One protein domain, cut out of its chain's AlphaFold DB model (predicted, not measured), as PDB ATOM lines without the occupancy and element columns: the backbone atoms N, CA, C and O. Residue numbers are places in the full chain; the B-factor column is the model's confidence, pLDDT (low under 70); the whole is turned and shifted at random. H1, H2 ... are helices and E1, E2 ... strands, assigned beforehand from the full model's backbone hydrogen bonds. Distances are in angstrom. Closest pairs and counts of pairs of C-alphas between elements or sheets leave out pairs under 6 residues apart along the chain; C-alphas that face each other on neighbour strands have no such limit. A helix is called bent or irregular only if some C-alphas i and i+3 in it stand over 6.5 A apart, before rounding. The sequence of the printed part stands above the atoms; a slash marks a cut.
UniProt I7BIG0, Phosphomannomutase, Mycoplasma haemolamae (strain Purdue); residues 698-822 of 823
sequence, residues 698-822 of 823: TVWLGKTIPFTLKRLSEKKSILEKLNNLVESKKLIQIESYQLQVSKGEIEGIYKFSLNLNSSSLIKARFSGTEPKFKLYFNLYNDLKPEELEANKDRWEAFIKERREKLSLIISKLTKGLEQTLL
ATOM      1  N   THR A 698      -5.343  36.196  -9.007       94.06
ATOM      2  CA  THR A 698      -6.319  36.618  -8.000       94.06
ATOM      3  C   THR A 698      -7.643  35.887  -8.175       94.06
ATOM      4  O   THR A 698      -8.346  36.067  -9.168       94.06
ATOM      5  N   VAL A 699      -8.063  35.142  -7.154       96.44
ATOM      6  CA  VAL A 699      -9.413  34.569  -7.088       96.44
ATOM      7  C   VAL A 699     -10.395  35.623  -6.608       96.44
ATOM      8  O   VAL A 699     -10.144  36.305  -5.616       96.44
ATOM      9  N   TRP A 700     -11.533  35.727  -7.288       96.69
ATOM     10  CA  TRP A 700     -12.548  36.738  -7.021       96.69
ATOM     11  C   TRP A 700     -13.939  36.125  -6.830       96.69
ATOM     12  O   TRP A 700     -14.340  35.179  -7.521       96.69
ATOM     13  N   LEU A 701     -14.708  36.694  -5.903       96.00
ATOM     14  CA  LEU A 701     -16.141  36.450  -5.807       96.00
ATOM     15  C   LEU A 701     -16.889  37.733  -5.435       96.00
ATOM     16  O   LEU A 701     -16.774  38.239  -4.316       96.00
ATOM     17  N   GLY A 702     -17.693  38.219  -6.381       94.00
ATOM     18  CA  GLY A 702     -18.680  39.267  -6.155       94.00
ATOM     19  C   GLY A 702     -20.058  38.687  -5.832       94.00
ATOM     20  O   GLY A 702     -20.466  37.705  -6.450       94.00
ATOM     21  N   LYS A 703     -20.794  39.288  -4.888       93.25
ATOM     22  CA  LYS A 703     -22.194  38.917  -4.601       93.25
ATOM     23  C   LYS A 703     -22.988  40.100  -4.055       93.25
ATOM     24  O   LYS A 703     -22.538  40.762  -3.127       93.25
ATOM     25  N   THR A 704     -24.190  40.324  -4.575       93.31
ATOM     26  CA  THR A 704     -25.129  41.315  -4.030       93.31
ATOM     27  C   THR A 704     -26.176  40.609  -3.180       93.31
ATOM     28  O   THR A 704     -26.765  39.622  -3.615       93.31
ATOM     29  N   ILE A 705     -26.409  41.103  -1.965       93.06
ATOM     30  CA  ILE A 705     -27.398  40.555  -1.035       93.06
ATOM     31  C   ILE A 705     -28.368  41.666  -0.627       93.06
ATOM     32  O   ILE A 705     -27.966  42.603   0.071       93.06
ATOM     33  N   PRO A 706     -29.630  41.600  -1.085       92.44
ATOM     34  CA  PRO A 706     -30.668  42.537  -0.690       92.44
ATOM     35  C   PRO A 706     -31.406  42.078   0.576       92.44
ATOM     36  O   PRO A 706     -31.771  40.914   0.706       92.44
ATOM     37  N   PHE A 707     -31.721  43.030   1.450       92.25
ATOM     38  CA  PHE A 707     -32.595  42.874   2.611       92.25
ATOM     39  C   PHE A 707     -33.813  43.780   2.453       92.25
ATOM     40  O   PHE A 707     -33.664  44.988   2.259       92.25
ATOM     41  N   THR A 708     -35.013  43.208   2.521       90.25
ATOM     42  CA  THR A 708     -36.269  43.966   2.433       90.25
ATOM     43  C   THR A 708     -36.580  44.633   3.769       90.25
ATOM     44  O   THR A 708     -36.589  43.976   4.805       90.25
ATOM     45  N   LEU A 709     -36.869  45.930   3.727       86.75
ATOM     46  CA  LEU A 709     -37.270  46.739   4.870       86.75
ATOM     47  C   LEU A 709     -38.793  46.843   4.886       86.75
ATOM     48  O   LEU A 709     -39.404  47.187   3.875       86.75
ATOM     49  N   LYS A 710     -39.406  46.564   6.032       85.12
ATOM     50  CA  LYS A 710     -40.863  46.625   6.201       85.12
ATOM     51  C   LYS A 710     -41.332  48.007   6.640       85.12
ATOM     52  O   LYS A 710     -42.470  48.376   6.374       85.12
ATOM     53  N   ARG A 711     -40.481  48.769   7.339       80.81
ATOM     54  CA  ARG A 711     -40.846  50.070   7.929       80.81
ATOM     55  C   ARG A 711     -39.752  51.113   7.734       80.81
ATOM     56  O   ARG A 711     -38.563  50.812   7.788       80.81
ATOM     57  N   LEU A 712     -40.152  52.380   7.608       77.38
ATOM     58  CA  LEU A 712     -39.220  53.513   7.514       77.38
ATOM     59  C   LEU A 712     -38.329  53.669   8.761       77.38
ATOM     60  O   LEU A 712     -37.203  54.156   8.650       77.38
ATOM     61  N   SER A 713     -38.802  53.242   9.936       84.06
ATOM     62  CA  SER A 713     -38.014  53.236  11.176       84.06
ATOM     63  C   SER A 713     -36.784  52.327  11.091       84.06
ATOM     64  O   SER A 713     -35.747  52.655  11.661       84.06
ATOM     65  N   GLU A 714     -36.854  51.240  10.320       88.88
ATOM     66  CA  GLU A 714     -35.742  50.299  10.136       88.88
ATOM     67  C   GLU A 714     -34.596  50.972   9.377       88.88
ATOM     68  O   GLU A 714     -33.440  50.872   9.782       88.88
ATOM     69  N   LYS A 715     -34.913  51.765   8.341       90.44
ATOM     70  CA  LYS A 715     -33.924  52.575   7.614       90.44
ATOM     71  C   LYS A 715     -33.195  53.549   8.543       90.44
ATOM     72  O   LYS A 715     -31.972  53.645   8.463       90.44
ATOM     73  N   LYS A 716     -33.927  54.257   9.412       90.06
ATOM     74  CA  LYS A 716     -33.333  55.189  10.387       90.06
ATOM     75  C   LYS A 716     -32.411  54.455  11.363       90.06
ATOM     76  O   LYS A 716     -31.255  54.837  11.490       90.06
ATOM     77  N   SER A 717     -32.881  53.347  11.939       93.44
ATOM     78  CA  SER A 717     -32.096  52.533  12.875       93.44
ATOM     79  C   SER A 717     -30.796  52.004  12.257       93.44
ATOM     80  O   SER A 717     -29.727  52.120  12.854       93.44
ATOM     81  N   ILE A 718     -30.850  51.479  11.029       94.88
ATOM     82  CA  ILE A 718     -29.656  51.002  10.318       94.88
ATOM     83  C   ILE A 718     -28.682  52.162  10.056       94.88
ATOM     84  O   ILE A 718     -27.479  52.002  10.251       94.88
ATOM     85  N   LEU A 719     -29.176  53.333   9.633       94.00
ATOM     86  CA  LEU A 719     -28.333  54.514   9.403       94.00
ATOM     87  C   LEU A 719     -27.644  54.992  10.682       94.00
ATOM     88  O   LEU A 719     -26.451  55.283  10.646       94.00
ATOM     89  N   GLU A 720     -28.365  55.038  11.802       94.38
ATOM     90  CA  GLU A 720     -27.811  55.379  13.115       94.38
ATOM     91  C   GLU A 720     -26.709  54.398  13.519       94.38
ATOM     92  O   GLU A 720     -25.600  54.820  13.840       94.38
ATOM     93  N   LYS A 721     -26.957  53.084  13.409       95.19
ATOM     94  CA  LYS A 721     -25.938  52.054  13.673       95.19
ATOM     95  C   LYS A 721     -24.701  52.244  12.791       95.19
ATOM     96  O   LYS A 721     -23.581  52.218  13.298       95.19
ATOM     97  N   LEU A 722     -24.885  52.451  11.486       95.62
ATOM     98  CA  LEU A 722     -23.781  52.652  10.543       95.62
ATOM     99  C   LEU A 722     -22.981  53.923  10.850       95.62
ATOM    100  O   LEU A 722     -21.755  53.883  10.828       95.62
ATOM    101  N   ASN A 723     -23.649  55.039  11.148       95.31
ATOM    102  CA  ASN A 723     -22.978  56.290  11.504       95.31
ATOM    103  C   ASN A 723     -22.203  56.150  12.820       95.31
ATOM    104  O   ASN A 723     -21.025  56.489  12.855       95.31
ATOM    105  N   ASN A 724     -22.797  55.525  13.839       95.25
ATOM    106  CA  ASN A 724     -22.119  55.244  15.105       95.25
ATOM    107  C   ASN A 724     -20.871  54.369  14.910       95.25
ATOM    108  O   ASN A 724     -19.839  54.609  15.535       95.25
ATOM    109  N   LEU A 725     -20.930  53.360  14.033       95.38
ATOM    110  CA  LEU A 725     -19.775  52.514  13.703       95.38
ATOM    111  C   LEU A 725     -18.655  53.303  13.008       95.38
ATOM    112  O   LEU A 725     -17.483  53.096  13.317       95.38
ATOM    113  N   VAL A 726     -19.011  54.229  12.112       95.12
ATOM    114  CA  VAL A 726     -18.051  55.123  11.445       95.12
ATOM    115  C   VAL A 726     -17.398  56.080  12.447       95.12
ATOM    116  O   VAL A 726     -16.176  56.214  12.452       95.12
ATOM    117  N   GLU A 727     -18.190  56.732  13.297       95.00
ATOM    118  CA  GLU A 727     -17.718  57.747  14.250       95.00
ATOM    119  C   GLU A 727     -16.864  57.140  15.366       95.00
ATOM    120  O   GLU A 727     -15.772  57.626  15.654       95.00
ATOM    121  N   SER A 728     -17.321  56.028  15.950       93.50
ATOM    122  CA  SER A 728     -16.593  55.330  17.018       93.50
ATOM    123  C   SER A 728     -15.356  54.576  16.526       93.50
ATOM    124  O   SER A 728     -14.541  54.148  17.344       93.50
ATOM    125  N   LYS A 729     -15.228  54.359  15.206       91.81
ATOM    126  CA  LYS A 729     -14.228  53.472  14.583       91.81
ATOM    127  C   LYS A 729     -14.213  52.060  15.188       91.81
ATOM    128  O   LYS A 729     -13.195  51.367  15.126       91.81
ATOM    129  N   LYS A 730     -15.329  51.624  15.783       90.56
ATOM    130  CA  LYS A 730     -15.449  50.311  16.420       90.56
ATOM    131  C   LYS A 730     -15.384  49.209  15.364       90.56
ATOM    132  O   LYS A 730     -16.074  49.267  14.347       90.56
ATOM    133  N   LEU A 731     -14.582  48.182  15.633       92.75
ATOM    134  CA  LEU A 731     -14.511  46.992  14.791       92.75
ATOM    135  C   LEU A 731     -15.719  46.086  15.045       92.75
ATOM    136  O   LEU A 731     -16.075  45.810  16.194       92.75
ATOM    137  N   ILE A 732     -16.330  45.601  13.966       93.88
ATOM    138  CA  ILE A 732     -17.330  44.534  14.027       93.88
ATOM    139  C   ILE A 732     -16.579  43.206  13.973       93.88
ATOM    140  O   ILE A 732     -15.849  42.948  13.015       93.88
ATOM    141  N   GLN A 733     -16.771  42.364  14.987       94.75
ATOM    142  CA  GLN A 733     -16.238  41.007  15.017       94.75
ATOM    143  C   GLN A 733     -17.324  40.028  14.556       94.75
ATOM    144  O   GLN A 733     -18.367  39.920  15.198       94.75
ATOM    145  N   ILE A 734     -17.076  39.302  13.466       93.94
ATOM    146  CA  ILE A 734     -17.935  38.211  12.984       93.94
ATOM    147  C   ILE A 734     -17.060  36.969  12.839       93.94
ATOM    148  O   ILE A 734     -16.248  36.880  11.919       93.94
ATOM    149  N   GLU A 735     -17.216  36.009  13.753       91.62
ATOM    150  CA  GLU A 735     -16.316  34.854  13.877       91.62
ATOM    151  C   GLU A 735     -14.838  35.295  13.928       91.62
ATOM    152  O   GLU A 735     -14.453  36.023  14.839       91.62
ATOM    153  N   SER A 736     -14.009  34.894  12.958       91.19
ATOM    154  CA  SER A 736     -12.596  35.279  12.841       91.19
ATOM    155  C   SER A 736     -12.360  36.577  12.055       91.19
ATOM    156  O   SER A 736     -11.211  36.997  11.908       91.19
ATOM    157  N   TYR A 737     -13.409  37.206  11.518       93.31
ATOM    158  CA  TYR A 737     -13.300  38.389  10.662       93.31
ATOM    159  C   TYR A 737     -13.537  39.675  11.451       93.31
ATOM    160  O   TYR A 737     -14.516  39.802  12.186       93.31
ATOM    161  N   GLN A 738     -12.650  40.642  11.243       93.38
ATOM    162  CA  GLN A 738     -12.760  42.004  11.751       93.38
ATOM    163  C   GLN A 738     -13.106  42.939  10.605       93.38
ATOM    164  O   GLN A 738     -12.407  42.965   9.590       93.38
ATOM    165  N   LEU A 739     -14.186  43.698  10.779       95.12
ATOM    166  CA  LEU A 739     -14.667  44.653   9.795       95.12
ATOM    167  C   LEU A 739     -14.608  46.066  10.363       95.12
ATOM    168  O   LEU A 739     -15.167  46.345  11.424       95.12
ATOM    169  N   GLN A 740     -13.970  46.963   9.619       94.75
ATOM    170  CA  GLN A 740     -13.961  48.390   9.913       94.75
ATOM    171  C   GLN A 740     -14.908  49.118   8.965       94.75
ATOM    172  O   GLN A 740     -14.777  49.000   7.745       94.75
ATOM    173  N   VAL A 741     -15.843  49.890   9.524       95.75
ATOM    174  CA  VAL A 741     -16.816  50.660   8.740       95.75
ATOM    175  C   VAL A 741     -16.300  52.072   8.486       95.75
ATOM    176  O   VAL A 741     -15.803  52.741   9.388       95.75
ATOM    177  N   SER A 742     -16.438  52.542   7.251       95.75
ATOM    178  CA  SER A 742     -16.106  53.906   6.832       95.75
ATOM    179  C   SER A 742     -17.136  54.439   5.834       95.75
ATOM    180  O   SER A 742     -17.952  53.686   5.292       95.75
ATOM    181  N   LYS A 743     -17.123  55.754   5.591       95.31
ATOM    182  CA  LYS A 743     -17.904  56.359   4.503       95.31
ATOM    183  C   LYS A 743     -17.304  55.967   3.146       95.31
ATOM    184  O   LYS A 743     -16.094  55.804   3.009       95.31
ATOM    185  N   GLY A 744     -18.178  55.763   2.166       92.19
ATOM    186  CA  GLY A 744     -17.815  55.405   0.800       92.19
ATOM    187  C   GLY A 744     -17.348  56.589  -0.041       92.19
ATOM    188  O   GLY A 744     -17.094  57.676   0.462       92.19
ATOM    189  N   GLU A 745     -17.234  56.353  -1.349       91.75
ATOM    190  CA  GLU A 745     -16.810  57.356  -2.337       91.75
ATOM    191  C   GLU A 745     -17.786  58.531  -2.460       91.75
ATOM    192  O   GLU A 745     -17.394  59.625  -2.852       91.75
ATOM    193  N   ILE A 746     -19.055  58.285  -2.145       90.56
ATOM    194  CA  ILE A 746     -20.153  59.245  -2.223       90.56
ATOM    195  C   ILE A 746     -21.060  59.085  -1.003       90.56
ATOM    196  O   ILE A 746     -21.052  58.052  -0.321       90.56
ATOM    197  N   GLU A 747     -21.897  60.090  -0.771       88.31
ATOM    198  CA  GLU A 747     -22.917  60.044   0.268       88.31
ATOM    199  C   GLU A 747     -23.874  58.850   0.082       88.31
ATOM    200  O   GLU A 747     -24.271  58.491  -1.028       88.31
ATOM    201  N   GLY A 748     -24.229  58.199   1.192       89.56
ATOM    202  CA  GLY A 748     -25.135  57.047   1.206       89.56
ATOM    203  C   GLY A 748     -24.487  55.690   0.901       89.56
ATOM    204  O   GLY A 748     -25.173  54.672   1.013       89.56
ATOM    205  N   ILE A 749     -23.190  55.650   0.569       94.44
ATOM    206  CA  ILE A 749     -22.402  54.410   0.517       94.44
ATOM    207  C   ILE A 749     -21.581  54.272   1.799       94.44
ATOM    208  O   ILE A 749     -20.910  55.209   2.231       94.44
ATOM    209  N   TYR A 750     -21.593  53.075   2.376       96.19
ATOM    210  CA  TYR A 750     -20.710  52.676   3.471       96.19
ATOM    211  C   TYR A 750     -19.790  51.556   2.998       96.19
ATOM    212  O   TYR A 750     -20.199  50.717   2.196       96.19
ATOM    213  N   LYS A 751     -18.553  51.541   3.490       96.25
ATOM    214  CA  LYS A 751     -17.542  50.527   3.174       96.25
ATOM    215  C   LYS A 751     -17.165  49.763   4.426       96.25
ATOM    216  O   LYS A 751     -16.899  50.377   5.454       96.25
ATOM    217  N   PHE A 752     -17.083  48.449   4.305       95.88
ATOM    218  CA  PHE A 752     -16.561  47.555   5.322       95.88
ATOM    219  C   PHE A 752     -15.256  46.973   4.790       95.88
ATOM    220  O   PHE A 752     -15.273  46.184   3.842       95.88
ATOM    221  N   SER A 753     -14.139  47.390   5.377       93.62
ATOM    222  CA  SER A 753     -12.817  46.827   5.097       93.62
ATOM    223  C   SER A 753     -12.589  45.619   5.996       93.62
ATOM    224  O   SER A 753     -12.903  45.688   7.185       93.62
ATOM    225  N   LEU A 754     -12.058  44.527   5.444       92.75
ATOM    226  CA  LEU A 754     -11.891  43.261   6.159       92.75
ATOM    227  C   LEU A 754     -10.418  42.942   6.398       92.75
ATOM    228  O   LEU A 754      -9.579  43.156   5.527       92.75
ATOM    229  N   ASN A 755     -10.121  42.290   7.519       88.50
ATOM    230  CA  ASN A 755      -8.809  41.696   7.801       88.50
ATOM    231  C   ASN A 755      -8.519  40.401   6.999       88.50
ATOM    232  O   ASN A 755      -7.763  39.549   7.458       88.50
ATOM    233  N   LEU A 756      -9.128  40.229   5.820       83.19
ATOM    234  CA  LEU A 756      -8.895  39.085   4.928       83.19
ATOM    235  C   LEU A 756      -7.726  39.362   3.970       83.19
ATOM    236  O   LEU A 756      -6.811  38.557   3.838       83.19
ATOM    237  N   ASN A 757      -7.775  40.511   3.299       81.75
ATOM    238  CA  ASN A 757      -6.689  41.124   2.536       81.75
ATOM    239  C   ASN A 757      -7.062  42.585   2.264       81.75
ATOM    240  O   ASN A 757      -8.228  42.966   2.371       81.75
ATOM    241  N   SER A 758      -6.079  43.388   1.861       77.88
ATOM    242  CA  SER A 758      -6.250  44.825   1.609       77.88
ATOM    243  C   SER A 758      -7.227  45.160   0.477       77.88
ATOM    244  O   SER A 758      -7.681  46.297   0.391       77.88
ATOM    245  N   SER A 759      -7.548  44.195  -0.389       85.88
ATOM    246  CA  SER A 759      -8.410  44.403  -1.557       85.88
ATOM    247  C   SER A 759      -9.872  44.023  -1.319       85.88
ATOM    248  O   SER A 759     -10.747  44.462  -2.060       85.88
ATOM    249  N   SER A 760     -10.155  43.190  -0.315       93.75
ATOM    250  CA  SER A 760     -11.501  42.684  -0.043       93.75
ATOM    251  C   SER A 760     -12.331  43.718   0.700       93.75
ATOM    252  O   SER A 760     -11.928  44.219   1.752       93.75
ATOM    253  N   LEU A 761     -13.521  43.999   0.178       94.94
ATOM    254  CA  LEU A 761     -14.420  44.998   0.744       94.94
ATOM    255  C   LEU A 761     -15.885  44.604   0.577       94.94
ATOM    256  O   LEU A 761     -16.263  43.870  -0.340       94.94
ATOM    257  N   ILE A 762     -16.728  45.140   1.454       96.50
ATOM    258  CA  ILE A 762     -18.184  45.105   1.299       96.50
ATOM    259  C   ILE A 762     -18.672  46.544   1.212       96.50
ATOM    260  O   ILE A 762     -18.307  47.373   2.046       96.50
ATOM    261  N   LYS A 763     -19.502  46.856   0.219       96.25
ATOM    262  CA  LYS A 763     -20.218  48.137   0.164       96.25
ATOM    263  C   LYS A 763     -21.645  47.941   0.646       96.25
ATOM    264  O   LYS A 763     -22.238  46.897   0.405       96.25
ATOM    265  N   ALA A 764     -22.209  48.942   1.305       95.50
ATOM    266  CA  ALA A 764     -23.598  48.931   1.734       95.50
ATOM    267  C   ALA A 764     -24.310  50.205   1.300       95.50
ATOM    268  O   ALA A 764     -23.749  51.300   1.409       95.50
ATOM    269  N   ARG A 765     -25.542  50.060   0.808       93.75
ATOM    270  CA  ARG A 765     -26.366  51.181   0.341       93.75
ATOM    271  C   ARG A 765     -27.855  50.834   0.402       93.75
ATOM    272  O   ARG A 765     -28.250  49.701   0.141       93.75
ATOM    273  N   PHE A 766     -28.692  51.833   0.673       90.62
ATOM    274  CA  PHE A 766     -30.141  51.726   0.483       90.62
ATOM    275  C   PHE A 766     -30.521  51.876  -0.992       90.62
ATOM    276  O   PHE A 766     -30.043  52.782  -1.677       90.62
ATOM    277  N   SER A 767     -31.405  51.004  -1.472       83.44
ATOM    278  CA  SER A 767     -31.996  51.130  -2.801       83.44
ATOM    279  C   SER A 767     -32.792  52.435  -2.904       83.44
ATOM    280  O   SER A 767     -33.452  52.853  -1.955       83.44
ATOM    281  N   GLY A 768     -32.693  53.096  -4.060       71.00
ATOM    282  CA  GLY A 768     -33.470  54.303  -4.359       71.00
ATOM    283  C   GLY A 768     -34.858  54.004  -4.928       71.00
ATOM    284  O   GLY A 768     -35.717  54.872  -4.904       71.00
ATOM    285  N   THR A 769     -35.078  52.792  -5.448       63.19
ATOM    286  CA  THR A 769     -36.321  52.395  -6.137       63.19
ATOM    287  C   THR A 769     -37.164  51.400  -5.351       63.19
ATOM    288  O   THR A 769     -38.316  51.174  -5.694       63.19
ATOM    289  N   GLU A 770     -36.589  50.766  -4.331       71.31
ATOM    290  CA  GLU A 770     -37.227  49.702  -3.559       71.31
ATOM    291  C   GLU A 770     -36.917  49.901  -2.071       71.31
ATOM    292  O   GLU A 770     -35.843  50.417  -1.745       71.31
ATOM    293  N   PRO A 771     -37.779  49.449  -1.146       82.44
ATOM    294  CA  PRO A 771     -37.508  49.490   0.289       82.44
ATOM    295  C   PRO A 771     -36.500  48.395   0.672       82.44
ATOM    296  O   PRO A 771     -36.815  47.458   1.397       82.44
ATOM    297  N   LYS A 772     -35.278  48.468   0.136       89.44
ATOM    298  CA  LYS A 772     -34.229  47.458   0.316       89.44
ATOM    299  C   LYS A 772     -32.925  48.081   0.804       89.44
ATOM    300  O   LYS A 772     -32.498  49.118   0.300       89.44
ATOM    301  N   PHE A 773     -32.251  47.410   1.729       93.88
ATOM    302  CA  PHE A 773     -30.850  47.643   2.082       93.88
ATOM    303  C   PHE A 773     -29.991  46.581   1.388       93.88
ATOM    304  O   PHE A 773     -30.303  45.400   1.471       93.88
ATOM    305  N   LYS A 774     -28.949  46.973   0.652       94.38
ATOM    306  CA  LYS A 774     -28.132  46.047  -0.148       94.38
ATOM    307  C   LYS A 774     -26.693  46.022   0.357       94.38
ATOM    308  O   LYS A 774     -26.099  47.084   0.553       94.38
ATOM    309  N   LEU A 775     -26.141  44.818   0.501       96.38
ATOM    310  CA  LEU A 775     -24.715  44.564   0.700       96.38
ATOM    311  C   LEU A 775     -24.097  44.054  -0.607       96.38
ATOM    312  O   LEU A 775     -24.593  43.097  -1.195       96.38
ATOM    313  N   TYR A 776     -23.006  44.672  -1.042       96.44
ATOM    314  CA  TYR A 776     -22.251  44.326  -2.242       96.44
ATOM    315  C   TYR A 776     -20.899  43.775  -1.804       96.44
ATOM    316  O   TYR A 776     -20.001  44.528  -1.426       96.44
ATOM    317  N   PHE A 777     -20.775  42.455  -1.802       96.69
ATOM    318  CA  PHE A 777     -19.546  41.752  -1.474       96.69
ATOM    319  C   PHE A 777     -18.611  41.766  -2.670       96.69
ATOM    320  O   PHE A 777     -19.023  41.464  -3.790       96.69
ATOM    321  N   ASN A 778     -17.347  42.063  -2.402       95.69
ATOM    322  CA  ASN A 778     -16.274  41.972  -3.367       95.69
ATOM    323  C   ASN A 778     -15.039  41.405  -2.658       95.69
ATOM    324  O   ASN A 778     -14.244  42.146  -2.077       95.69
ATOM    325  N   LEU A 779     -14.958  40.072  -2.600       96.38
ATOM    326  CA  LEU A 779     -13.912  39.367  -1.863       96.38
ATOM    327  C   LEU A 779     -12.868  38.785  -2.810       96.38
ATOM    328  O   LEU A 779     -13.188  38.314  -3.905       96.38
ATOM    329  N   TYR A 780     -11.629  38.777  -2.331       95.69
ATOM    330  CA  TYR A 780     -10.460  38.342  -3.076       95.69
ATOM    331  C   TYR A 780      -9.652  37.298  -2.319       95.69
ATOM    332  O   TYR A 780      -9.669  37.243  -1.089       95.69
ATOM    333  N   ASN A 781      -8.899  36.497  -3.060       94.12
ATOM    334  CA  ASN A 781      -7.785  35.715  -2.549       94.12
ATOM    335  C   ASN A 781      -6.642  35.794  -3.568       94.12
ATOM    336  O   ASN A 781      -6.736  35.206  -4.644       94.12
ATOM    337  N   ASP A 782      -5.602  36.564  -3.245       92.94
ATOM    338  CA  ASP A 782      -4.414  36.689  -4.092       92.94
ATOM    339  C   ASP A 782      -3.627  35.367  -4.081       92.94
ATOM    340  O   ASP A 782      -3.510  34.714  -3.038       92.94
ATOM    341  N   LEU A 783      -3.118  34.972  -5.248       93.50
ATOM    342  CA  LEU A 783      -2.390  33.722  -5.459       93.50
ATOM    343  C   LEU A 783      -0.890  33.989  -5.497       93.50
ATOM    344  O   LEU A 783      -0.424  34.856  -6.240       93.50
ATOM    345  N   LYS A 784      -0.124  33.228  -4.715       94.25
ATOM    346  CA  LYS A 784       1.337  33.354  -4.698       94.25
ATOM    347  C   LYS A 784       1.983  32.626  -5.885       94.25
ATOM    348  O   LYS A 784       1.422  31.632  -6.354       94.25
ATOM    349  N   PRO A 785       3.180  33.045  -6.340       95.19
ATOM    350  CA  PRO A 785       3.896  32.367  -7.421       95.19
ATOM    351  C   PRO A 785       4.087  30.862  -7.191       95.19
ATOM    352  O   PRO A 785       3.920  30.077  -8.121       95.19
ATOM    353  N   GLU A 786       4.360  30.436  -5.954       96.06
ATOM    354  CA  GLU A 786       4.550  29.016  -5.633       96.06
ATOM    355  C   GLU A 786       3.245  28.218  -5.770       96.06
ATOM    356  O   GLU A 786       3.262  27.057  -6.172       96.06
ATOM    357  N   GLU A 787       2.099  28.838  -5.471       94.69
ATOM    358  CA  GLU A 787       0.785  28.212  -5.644       94.69
ATOM    359  C   GLU A 787       0.425  28.066  -7.122       94.69
ATOM    360  O   GLU A 787      -0.163  27.051  -7.500       94.69
ATOM    361  N   LEU A 788       0.781  29.060  -7.943       94.19
ATOM    362  CA  LEU A 788       0.574  29.012  -9.388       94.19
ATOM    363  C   LEU A 788       1.390  27.876 -10.015       94.19
ATOM    364  O   LEU A 788       0.835  27.068 -10.756       94.19
ATOM    365  N   GLU A 789       2.671  27.755  -9.657       95.31
ATOM    366  CA  GLU A 789       3.524  26.678 -10.171       95.31
ATOM    367  C   GLU A 789       3.042  25.299  -9.698       95.31
ATOM    368  O   GLU A 789       2.872  24.387 -10.507       95.31
ATOM    369  N   ALA A 790       2.731  25.153  -8.404       96.56
ATOM    370  CA  ALA A 790       2.297  23.879  -7.831       96.56
ATOM    371  C   ALA A 790       0.927  23.395  -8.344       96.56
ATOM    372  O   ALA A 790       0.618  22.209  -8.239       96.56
ATOM    373  N   ASN A 791       0.085  24.292  -8.870       96.62
ATOM    374  CA  ASN A 791      -1.268  23.961  -9.324       96.62
ATOM    375  C   ASN A 791      -1.478  24.161 -10.830       96.62
ATOM    376  O   ASN A 791      -2.625  24.077 -11.266       96.62
ATOM    377  N   LYS A 792      -0.430  24.389 -11.633       94.75
ATOM    378  CA  LYS A 792      -0.558  24.690 -13.072       94.75
ATOM    379  C   LYS A 792      -1.374  23.654 -13.855       94.75
ATOM    380  O   LYS A 792      -2.227  24.031 -14.650       94.75
ATOM    381  N   ASP A 793      -1.208  22.366 -13.554       95.56
ATOM    382  CA  ASP A 793      -1.902  21.273 -14.255       95.56
ATOM    383  C   ASP A 793      -3.343  21.059 -13.758       95.56
ATOM    384  O   ASP A 793      -4.132  20.348 -14.375       95.56
ATOM    385  N   ARG A 794      -3.714  21.691 -12.636       95.81
ATOM    386  CA  ARG A 794      -5.050  21.615 -12.017       95.81
ATOM    387  C   ARG A 794      -5.636  22.994 -11.706       95.81
ATOM    388  O   ARG A 794      -6.446  23.133 -10.784       95.81
ATOM    389  N   TRP A 795      -5.215  24.009 -12.459       95.06
ATOM    390  CA  TRP A 795      -5.461  25.419 -12.152       95.06
ATOM    391  C   TRP A 795      -6.955  25.711 -11.971       95.06
ATOM    392  O   TRP A 795      -7.349  26.385 -11.022       95.06
ATOM    393  N   GLU A 796      -7.813  25.137 -12.817       94.06
ATOM    394  CA  GLU A 796      -9.249  25.407 -12.777       94.06
ATOM    395  C   GLU A 796      -9.900  24.858 -11.500       94.06
ATOM    396  O   GLU A 796     -10.687  25.552 -10.848       94.06
ATOM    397  N   ALA A 797      -9.541  23.629 -11.113       95.19
ATOM    398  CA  ALA A 797     -10.015  23.011  -9.880       95.19
ATOM    399  C   ALA A 797      -9.535  23.795  -8.650       95.19
ATOM    400  O   ALA A 797     -10.304  24.005  -7.712       95.19
ATOM    401  N   PHE A 798      -8.295  24.292  -8.683       97.31
ATOM    402  CA  PHE A 798      -7.743  25.126  -7.619       97.31
ATOM    403  C   PHE A 798      -8.482  26.467  -7.485       97.31
ATOM    404  O   PHE A 798      -8.894  26.830  -6.382       97.31
ATOM    405  N   ILE A 799      -8.740  27.175  -8.593       97.06
ATOM    406  CA  ILE A 799      -9.548  28.407  -8.581       97.06
ATOM    407  C   ILE A 799     -10.953  28.122  -8.040       97.06
ATOM    408  O   ILE A 799     -11.461  28.887  -7.216       97.06
ATOM    409  N   LYS A 800     -11.580  27.018  -8.467       94.88
ATOM    410  CA  LYS A 800     -12.906  26.610  -7.986       94.88
ATOM    411  C   LYS A 800     -12.920  26.419  -6.464       94.88
ATOM    412  O   LYS A 800     -13.752  27.031  -5.801       94.88
ATOM    413  N   GLU A 801     -11.973  25.659  -5.913       96.19
ATOM    414  CA  GLU A 801     -11.851  25.419  -4.467       96.19
ATOM    415  C   GLU A 801     -11.681  26.735  -3.684       96.19
ATOM    416  O   GLU A 801     -12.348  26.983  -2.676       96.19
ATOM    417  N   ARG A 802     -10.808  27.628  -4.164       96.25
ATOM    418  CA  ARG A 802     -10.586  28.943  -3.543       96.25
ATOM    419  C   ARG A 802     -11.839  29.816  -3.583       96.25
ATOM    420  O   ARG A 802     -12.148  30.504  -2.609       96.25
ATOM    421  N   ARG A 803     -12.593  29.762  -4.678       95.38
ATOM    422  CA  ARG A 803     -13.833  30.520  -4.853       95.38
ATOM    423  C   ARG A 803     -14.964  30.001  -3.963       95.38
ATOM    424  O   ARG A 803     -15.720  30.799  -3.411       95.38
ATOM    425  N   GLU A 804     -15.046  28.689  -3.753       95.12
ATOM    426  CA  GLU A 804     -15.969  28.072  -2.790       95.12
ATOM    427  C   GLU A 804     -15.674  28.529  -1.352       95.12
ATOM    428  O   GLU A 804     -16.604  28.856  -0.609       95.12
ATOM    429  N   LYS A 805     -14.391  28.674  -0.982       95.81
ATOM    430  CA  LYS A 805     -14.002  29.270   0.309       95.81
ATOM    431  C   LYS A 805     -14.519  30.704   0.440       95.81
ATOM    432  O   LYS A 805     -15.127  31.020   1.460       95.81
ATOM    433  N   LEU A 806     -14.366  31.551  -0.584       96.31
ATOM    434  CA  LEU A 806     -14.925  32.914  -0.567       96.31
ATOM    435  C   LEU A 806     -16.453  32.907  -0.409       96.31
ATOM    436  O   LEU A 806     -16.995  33.720   0.337       96.31
ATOM    437  N   SER A 807     -17.151  31.967  -1.050       95.62
ATOM    438  CA  SER A 807     -18.609  31.823  -0.927       95.62
ATOM    439  C   SER A 807     -19.040  31.527   0.515       95.62
ATOM    440  O   SER A 807     -19.976  32.149   1.030       95.62
ATOM    441  N   LEU A 808     -18.308  30.650   1.211       95.94
ATOM    442  CA  LEU A 808     -18.538  30.365   2.628       95.94
ATOM    443  C   LEU A 808     -18.313  31.605   3.509       95.94
ATOM    444  O   LEU A 808     -19.099  31.852   4.425       95.94
ATOM    445  N   ILE A 809     -17.280  32.404   3.216       96.06
ATOM    446  CA  ILE A 809     -17.013  33.666   3.924       96.06
ATOM    447  C   ILE A 809     -18.181  34.635   3.745       96.06
ATOM    448  O   ILE A 809     -18.684  35.167   4.734       96.06
ATOM    449  N   ILE A 810     -18.665  34.823   2.511       96.56
ATOM    450  CA  ILE A 810     -19.821  35.688   2.243       96.56
ATOM    451  C   ILE A 810     -21.035  35.223   3.052       96.56
ATOM    452  O   ILE A 810     -21.677  36.051   3.691       96.56
ATOM    453  N   SER A 811     -21.327  33.920   3.090       95.94
ATOM    454  CA  SER A 811     -22.454  33.373   3.864       95.94
ATOM    455  C   SER A 811     -22.371  33.730   5.358       95.94
ATOM    456  O   SER A 811     -23.324  34.263   5.931       95.94
ATOM    457  N   LYS A 812     -21.200  33.531   5.973       95.56
ATOM    458  CA  LYS A 812     -20.950  33.855   7.387       95.56
ATOM    459  C   LYS A 812     -21.097  35.349   7.676       95.56
ATOM    460  O   LYS A 812     -21.803  35.743   8.602       95.56
ATOM    461  N   LEU A 813     -20.466  36.182   6.849       96.62
ATOM    462  CA  LEU A 813     -20.517  37.636   6.984       96.62
ATOM    463  C   LEU A 813     -21.924  38.188   6.770       96.62
ATOM    464  O   LEU A 813     -22.318  39.115   7.467       96.62
ATOM    465  N   THR A 814     -22.693  37.601   5.854       96.44
ATOM    466  CA  THR A 814     -24.093  37.973   5.622       96.44
ATOM    467  C   THR A 814     -24.907  37.809   6.896       96.44
ATOM    468  O   THR A 814     -25.517  38.772   7.348       96.44
ATOM    469  N   LYS A 815     -24.847  36.623   7.514       95.44
ATOM    470  CA  LYS A 815     -25.581  36.322   8.747       95.44
ATOM    471  C   LYS A 815     -25.154  37.229   9.905       95.44
ATOM    472  O   LYS A 815     -26.000  37.738  10.632       95.44
ATOM    473  N   GLY A 816     -23.849  37.460  10.066       95.50
ATOM    474  CA  GLY A 816     -23.339  38.333  11.126       95.50
ATOM    475  C   GLY A 816     -23.708  39.808  10.928       95.50
ATOM    476  O   GLY A 816     -24.079  40.486  11.887       95.50
ATOM    477  N   LEU A 817     -23.655  40.315   9.692       95.38
ATOM    478  CA  LEU A 817     -24.044  41.694   9.377       95.38
ATOM    479  C   LEU A 817     -25.554  41.902   9.474       95.38
ATOM    480  O   LEU A 817     -25.972  42.955   9.943       95.38
ATOM    481  N   GLU A 818     -26.357  40.910   9.093       94.62
ATOM    482  CA  GLU A 818     -27.804  40.908   9.322       94.62
ATOM    483  C   GLU A 818     -28.112  41.060  10.815       94.62
ATOM    484  O   GLU A 818     -28.764  42.027  11.194       94.62
ATOM    485  N   GLN A 819     -27.535  40.215  11.672       94.06
ATOM    486  CA  GLN A 819     -27.721  40.296  13.130       94.06
ATOM    487  C   GLN A 819     -27.217  41.611  13.745       94.06
ATOM    488  O   GLN A 819     -27.742  42.073  14.756       94.06
ATOM    489  N   THR A 820     -26.181  42.216  13.160       91.88
ATOM    490  CA  THR A 820     -25.584  43.453  13.682       91.88
ATOM    491  C   THR A 820     -26.386  44.688  13.263       91.88
ATOM    492  O   THR A 820     -26.682  45.570  14.075       91.88
ATOM    493  N   LEU A 821     -26.713  44.789  11.974       91.50
ATOM    494  CA  LEU A 821     -27.240  46.008  11.367       91.50
ATOM    495  C   LEU A 821     -28.762  46.030  11.349       91.50
ATOM    496  O   LEU A 821     -29.348  47.078  11.626       91.50
ATOM    497  N   LEU A 822     -29.405  44.904  11.057       88.62
ATOM    498  CA  LEU A 822     -30.853  44.855  10.907       88.62
ATOM    499  C   LEU A 822     -31.540  44.775  12.286       88.62
ATOM    500  O   LEU A 822     -30.893  44.398  13.270       88.62
TER     501      LEU A 822
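AT A GLANCE: This is residues 698 to 822 of the 823 residues of the protein "Phosphomannomutase" of Mycoplasma haemolamae (strain Purdue) (UniProt I7BIG0). A twisted, curled sheet of six strands wraps partly round the long last helix, H3, with E1 and E6 on one side of it and E2 on another. H1 crosses the sheet near E3 and meets the last turn of H3, while short H2 makes the far tip, where the chain folds back from E6 into H3. The printed part has 125 residues, with three named helices and six named strands in the order E1 H1 E2 E3 E4 E5 E6 H2 H3. The sheet's order is E1 E6 E5 E4 E3 E2, antiparallel throughout, and the class is mixed, helices and strands. The whole is only just compact, close to loose, with a radius of gyration of the C-alphas of 16.4 A, and elongated, spanning 54 by 29 by 27 A.

HOW THE PARTS SIT: Begin at edge strand E1, residues 698 to 708, beside E6, residues 772 to 782; N 699 and O 781 are 2.8 A apart. E5, residues 761 to 766, forms a hairpin with E6, with N 763 and O 776 at 2.9 A. E4, residues 750 to 754, forms one with E5, N 752 and O 762 at 2.8 A. E3, residues 737 to 743, forms one with E4, N 742 and O 751 at 2.9 A. Edge strand E2, residues 731 to 734, forms one with E3, N 732 and O 739 at 2.9 A. E2 to E6 are a meander, each strand the antiparallel neighbour of the one before. H1, residues 712 to 728, and H3, residues 792 to 821, are on one face of the sheet, as two layers. The closest C-alphas of H3 and E1 are Val 699 and Ile 799, 6.3 A; of H3 and E2, Ile 734 and Gly 816, 5.7 A. H1 runs across the strands, at 81 degrees to E3 on the local plane. H1 and H3 only just touch, with 3 pairs of C-alphas within 8 A, the closest Ile 718 and Leu 821 at 5.6 A. H2, residues 785 to 790, is not on the sheet; it is close to H3 but not clearly touching, C-alphas 788 and 795 being 7.5 A apart. Every O i to N i+4 pair is within hydrogen-bond range in H1 and H2, and 24 of 26 in H3.

IN THESE COORDINATES: Find C-alpha 698 at (-6.319, 36.618, -8.000); from there E1 runs 32.6 A to C-alpha 708. E6 is 32.0 A long, and H1 24.6 A. Find C-alpha 792 at (-0.558, 24.690, -13.072); H3 runs 42.0 A to C-alpha 821 at (-27.240, 46.008, 11.367). H3 is irregular, C-alphas 793 and 796 being 8.6 A apart, with a kink of 27 degrees near residue 799.

THE WHOLE: Look to Ser 713 and Asp 793 for the C-alphas farthest apart, 54.5 A. The printed part has no cut and no long link. Its mean pLDDT is 92.6, and residue 769 alone is under 70.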